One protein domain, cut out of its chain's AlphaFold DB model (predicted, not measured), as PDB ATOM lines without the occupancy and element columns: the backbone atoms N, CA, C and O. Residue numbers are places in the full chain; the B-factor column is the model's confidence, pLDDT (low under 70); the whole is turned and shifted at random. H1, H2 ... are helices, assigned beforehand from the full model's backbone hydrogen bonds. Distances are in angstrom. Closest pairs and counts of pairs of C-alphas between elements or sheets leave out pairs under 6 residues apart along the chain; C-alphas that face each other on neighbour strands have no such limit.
ATOM      1  N   LEU A  91      30.461  17.178  28.854       53.75
ATOM      2  CA  LEU A  91      29.625  17.936  27.911       53.75
ATOM      3  C   LEU A  91      29.028  17.051  26.812       53.75
ATOM      4  O   LEU A  91      27.972  17.365  26.270       53.75
ATOM      5  N   VAL A  92      29.674  15.923  26.508       56.78
ATOM      6  CA  VAL A  92      29.124  14.925  25.580       56.78
ATOM      7  C   VAL A  92      27.886  14.241  26.151       56.78
ATOM      8  O   VAL A  92      26.964  13.969  25.396       56.78
ATOM      9  N   THR A  93      27.800  14.052  27.471       63.56
ATOM     10  CA  THR A  93      26.666  13.343  28.077       63.56
ATOM     11  C   THR A  93      25.379  14.159  28.088       63.56
ATOM     12  O   THR A  93      24.318  13.595  27.857       63.56
ATOM     13  N   GLU A  94      25.440  15.474  28.323       65.62
ATOM     14  CA  GLU A  94      24.238  16.327  28.260       65.62
ATOM     15  C   GLU A  94      23.805  16.573  26.814       65.62
ATOM     16  O   GLU A  94      22.621  16.454  26.503       65.62
ATOM     17  N   ALA A  95      24.789  16.803  25.934       68.38
ATOM     18  CA  ALA A  95      24.705  16.683  24.479       68.38
ATOM     19  C   ALA A  95      23.799  15.527  24.041       68.38
ATOM     20  O   ALA A  95      22.747  15.691  23.415       68.38
ATOM     21  N   GLU A  96      24.251  14.339  24.441       67.69
ATOM     22  CA  GLU A  96      23.659  13.056  24.099       67.69
ATOM     23  C   GLU A  96      22.349  12.735  24.831       67.69
ATOM     24  O   GLU A  96      21.601  11.841  24.434       67.69
ATOM     25  N   LEU A  97      22.027  13.466  25.892       71.06
ATOM     26  CA  LEU A  97      20.743  13.343  26.566       71.06
ATOM     27  C   LEU A  97      19.687  14.227  25.894       71.06
ATOM     28  O   LEU A  97      18.572  13.774  25.643       71.06
ATOM     29  N   LEU A  98      20.056  15.467  25.559       70.12
ATOM     30  CA  LEU A  98      19.187  16.451  24.909       70.12
ATOM     31  C   LEU A  98      18.758  15.965  23.525       70.12
ATOM     32  O   LEU A  98      17.569  15.851  23.252       70.12
ATOM     33  N   LEU A  99      19.714  15.531  22.703       69.19
ATOM     34  CA  LEU A  99      19.417  15.036  21.357       69.19
ATOM     35  C   LEU A  99      18.597  13.725  21.351       69.19
ATOM     36  O   LEU A  99      18.086  13.332  20.304       69.19
ATOM     37  N   ASN A 100      18.518  13.019  22.490       69.81
ATOM     38  CA  ASN A 100      17.782  11.766  22.666       69.81
ATOM     39  C   ASN A 100      16.375  12.073  23.166       69.81
ATOM     40  O   ASN A 100      15.428  11.382  22.789       69.81
ATOM     41  N   LEU A 101      16.223  13.142  23.952       74.62
ATOM     42  CA  LEU A 101      14.926  13.720  24.266       74.62
ATOM     43  C   LEU A 101      14.246  14.234  22.991       74.62
ATOM     44  O   LEU A 101      13.077  13.936  22.776       74.62
ATOM     45  N   ASP A 102      15.007  14.861  22.092       76.12
ATOM     46  CA  ASP A 102      14.522  15.328  20.784       76.12
ATOM     47  C   ASP A 102      14.143  14.192  19.824       76.12
ATOM     48  O   ASP A 102      13.548  14.441  18.786       76.12
ATOM     49  N   LYS A 103      14.492  12.941  20.146       86.00
ATOM     50  CA  LYS A 103      14.102  11.738  19.395       86.00
ATOM     51  C   LYS A 103      12.998  10.945  20.083       86.00
ATOM     52  O   LYS A 103      12.672   9.850  19.630       86.00
ATOM     53  N   THR A 104      12.454  11.447  21.193       88.56
ATOM     54  CA  THR A 104      11.508  10.718  22.043       88.56
ATOM     55  C   THR A 104      10.240  11.536  22.267       88.56
ATOM     56  O   THR A 104      10.277  12.656  22.766       88.56
ATOM     57  N   CYS A 105       9.081  10.960  21.961       87.69
ATOM     58  CA  CYS A 105       7.797  11.583  22.261       87.69
ATOM     59  C   CYS A 105       7.554  11.612  23.779       87.69
ATOM     60  O   CYS A 105       7.443  10.567  24.417       87.69
ATOM     61  N   ILE A 106       7.383  12.801  24.362       86.81
ATOM     62  CA  ILE A 106       7.157  12.964  25.813       86.81
ATOM     63  C   ILE A 106       5.815  12.405  26.302       86.81
ATOM     64  O   ILE A 106       5.623  12.196  27.498       86.81
ATOM     65  N   PHE A 107       4.867  12.203  25.388       86.19
ATOM     66  CA  PHE A 107       3.543  11.701  25.721       86.19
ATOM     67  C   PHE A 107       3.562  10.174  25.756       86.19
ATOM     68  O   PHE A 107       3.384   9.598  26.821       86.19
ATOM     69  N   CYS A 108       3.807   9.507  24.625       86.44
ATOM     70  CA  CYS A 108       3.758   8.043  24.553       86.44
ATOM     71  C   CYS A 108       5.090   7.343  24.867       86.44
ATOM     72  O   CYS A 108       5.089   6.123  25.028       86.44
ATOM     73  N   GLY A 109       6.206   8.074  24.954       86.31
ATOM     74  CA  GLY A 109       7.540   7.512  25.187       86.31
ATOM     75  C   GLY A 109       8.151   6.798  23.978       86.31
ATOM     76  O   GLY A 109       9.169   6.128  24.128       86.31
ATOM     77  N   GLU A 110       7.540   6.897  22.794       87.69
ATOM     78  CA  GLU A 110       8.074   6.293  21.571       87.69
ATOM     79  C   GLU A 110       9.339   7.031  21.123       87.69
ATOM     80  O   GLU A 110       9.356   8.263  21.086       87.69
ATOM     81  N   GLN A 111      10.390   6.279  20.794       88.31
ATOM     82  CA  GLN A 111      11.663   6.811  20.318       88.31
ATOM     83  C   GLN A 111      11.910   6.349  18.884       88.31
ATOM     84  O   GLN A 111      11.815   5.158  18.586       88.31
ATOM     85  N   ASN A 112      12.226   7.289  17.998       83.44
ATOM     86  CA  ASN A 112      12.494   6.999  16.596       83.44
ATOM     87  C   ASN A 112      13.584   7.940  16.077       83.44
ATOM     88  O   ASN A 112      13.509   9.145  16.280       83.44
ATOM     89  N   ASP A 113      14.571   7.413  15.352       83.69
ATOM     90  CA  ASP A 113      15.627   8.227  14.730       83.69
ATOM     91  C   ASP A 113      15.092   9.177  13.645       83.69
ATOM     92  O   ASP A 113      15.764  10.133  13.261       83.69
ATOM     93  N   SER A 114      13.873   8.925  13.154       81.31
ATOM     94  CA  SER A 114      13.152   9.811  12.233       81.31
ATOM     95  C   SER A 114      12.404  10.943  12.943       81.31
ATOM     96  O   SER A 114      11.888  11.834  12.269       81.31
ATOM     97  N   PHE A 115      12.321  10.922  14.279       84.00
ATOM     98  CA  PHE A 115      11.800  12.039  15.061       84.00
ATOM     99  C   PHE A 115      12.836  13.163  15.071       84.00
ATOM    100  O   PHE A 115      13.673  13.288  15.958       84.00
ATOM    101  N   THR A 116      12.804  13.957  14.007       86.44
ATOM    102  CA  THR A 116      13.268  15.343  14.015       86.44
ATOM    103  C   THR A 116      12.166  16.230  14.601       86.44
ATOM    104  O   THR A 116      11.048  15.753  14.780       86.44
ATOM    105  N   GLU A 117      12.440  17.513  14.854       82.31
ATOM    106  CA  GLU A 117      11.431  18.508  15.278       82.31
ATOM    107  C   GLU A 117      10.113  18.370  14.484       82.31
ATOM    108  O   GLU A 117       9.057  18.100  15.051       82.31
ATOM    109  N   GLU A 118      10.210  18.369  13.154       83.31
ATOM    110  CA  GLU A 118       9.057  18.223  12.254       83.31
ATOM    111  C   GLU A 118       8.418  16.820  12.279       83.31
ATOM    112  O   GLU A 118       7.214  16.657  12.074       83.31
ATOM    113  N   GLY A 119       9.219  15.775  12.515       86.88
ATOM    114  CA  GLY A 119       8.732  14.399  12.649       86.88
ATOM    115  C   GLY A 119       7.958  14.181  13.952       86.88
ATOM    116  O   GLY A 119       6.954  13.467  13.961       86.88
ATOM    117  N   LEU A 120       8.388  14.835  15.033       89.62
ATOM    118  CA  LEU A 120       7.677  14.882  16.308       89.62
ATOM    119  C   LEU A 120       6.371  15.657  16.194       89.62
ATOM    120  O   LEU A 120       5.369  15.202  16.738       89.62
ATOM    121  N   ASP A 121       6.348  16.759  15.449       86.38
ATOM    122  CA  ASP A 121       5.127  17.531  15.217       86.38
ATOM    123  C   ASP A 121       4.064  16.719  14.465       86.38
ATOM    124  O   ASP A 121       2.896  16.690  14.867       86.38
ATOM    125  N   LEU A 122       4.463  15.979  13.423       88.69
ATOM    126  CA  LEU A 122       3.572  15.042  12.730       88.69
ATOM    127  C   LEU A 122       3.072  13.940  13.667       88.69
ATOM    128  O   LEU A 122       1.872  13.651  13.694       88.69
ATOM    129  N   HIS A 123       3.970  13.373  14.476       89.69
ATOM    130  CA  HIS A 123       3.608  12.363  15.459       89.69
ATOM    131  C   HIS A 123       2.621  12.915  16.496       89.69
ATOM    132  O   HIS A 123       1.613  12.271  16.787       89.69
ATOM    133  N   TYR A 124       2.833  14.127  17.014       85.12
ATOM    134  CA  TYR A 124       1.911  14.788  17.940       85.12
ATOM    135  C   TYR A 124       0.533  15.021  17.322       85.12
ATOM    136  O   TYR A 124      -0.488  14.850  17.993       85.12
ATOM    137  N   TRP A 125       0.496  15.386  16.045       83.62
ATOM    138  CA  TRP A 125      -0.731  15.692  15.325       83.62
ATOM    139  C   TRP A 125      -1.544  14.432  14.949       83.62
ATOM    140  O   TRP A 125      -2.762  14.422  15.143       83.62
ATOM    141  N   SER A 126      -0.904  13.384  14.407       78.75
ATOM    142  CA  SER A 126      -1.591  12.284  13.690       78.75
ATOM    143  C   SER A 126      -1.359  10.885  14.245       78.75
ATOM    144  O   SER A 126      -2.183  10.015  13.983       78.75
ATOM    145  N   ASP A 127      -0.278  10.638  14.978       79.50
ATOM    146  CA  ASP A 127       0.130   9.252  15.250       79.50
ATOM    147  C   ASP A 127       0.167   8.932  16.744       79.50
ATOM    148  O   ASP A 127      -0.027   7.785  17.143       79.50
ATOM    149  N   CYS A 128       0.358   9.940  17.598       86.81
ATOM    150  CA  CYS A 128       0.539   9.732  19.023       86.81
ATOM    151  C   CYS A 128      -0.760   9.218  19.667       86.81
ATOM    152  O   CYS A 128      -1.739   9.967  19.767       86.81
ATOM    153  N   PRO A 129      -0.780   7.981  20.199       81.31
ATOM    154  CA  PRO A 129      -1.980   7.369  20.770       81.31
ATOM    155  C   PRO A 129      -2.429   8.044  22.073       81.31
ATOM    156  O   PRO A 129      -3.558   7.844  22.518       81.31
ATOM    157  N   MET A 130      -1.551   8.840  22.696       79.00
ATOM    158  CA  MET A 130      -1.877   9.631  23.882       79.00
ATOM    159  C   MET A 130      -2.510  10.990  23.563       79.00
ATOM    160  O   MET A 130      -3.204  11.539  24.417       79.00
ATOM    161  N   LEU A 131      -2.291  11.520  22.355       73.31
ATOM    162  CA  LEU A 131      -2.897  12.765  21.859       73.31
ATOM    163  C   LEU A 131      -4.107  12.492  20.959       73.31
ATOM    164  O   LEU A 131      -5.014  13.324  20.862       73.31
ATOM    165  N   HIS A 132      -4.154  11.308  20.342       61.88
ATOM    166  CA  HIS A 132      -5.319  10.831  19.622       61.88
ATOM    167  C   HIS A 132      -6.542  10.867  20.525       61.88
ATOM    168  O   HIS A 132      -6.594  10.263  21.601       61.88
ATOM    169  N   ARG A 133      -7.557  11.602  20.066       56.66
ATOM    170  CA  ARG A 133      -8.847  11.660  20.740       56.66
ATOM    171  C   ARG A 133      -9.387  10.243  20.809       56.66
ATOM    172  O   ARG A 133      -9.717   9.649  19.786       56.66
ATOM    173  N   CYS A 134      -9.495   9.723  22.026       55.59
ATOM    174  CA  CYS A 134     -10.255   8.515  22.280       55.59
ATOM    175  C   CYS A 134     -11.644   8.687  21.626       55.59
ATOM    176  O   CYS A 134     -12.293   9.710  21.884       55.59
TER     177      CYS A 134
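What this domain is: This is residues 91 to 134 of the 148 residues of an uncharacterized protein of Opisthorchis viverrini (UniProt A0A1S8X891). A small body of the helix H2 and looped chain has one arm: residues 91 to 98 of the helix H1 stick out from it, and without them the body spans 30 by 16 by 10 A. A long loop without a named element, residues 102 to 116, leads from H1 to H2. The printed part has 44 residues with two named helices, H1 then H2, and no named strand; the class is all helix. It is only just loose, close to compact, with a radius of gyration of the C-alphas of 11.4 A and spans of 41 by 16 by 11 A.

Where its parts are: H1, residues 91 to 101, begins at C-alpha 91 (29.625, 17.936, 27.911) and is 15.7 A long. H2, residues 117 to 127, is 14.6 A long and ends at C-alpha 127 (0.130, 9.252, 15.250).

How they stand to each other: H1 and H2 are apart, with no C-alpha of the one within 8 A of the other. Every O i to N i+4 pair is within hydrogen-bond range in H2, and 6 of 7 in H1.

The domain as a whole: The C-alphas farthest apart, of Leu 91 and Cys 134, are 41.4 A apart. The printed part has no cut. The link from H1 to H2 is long. Confidence is under 70 at residues 91 to 96, 99 to 100 and 132 to 134.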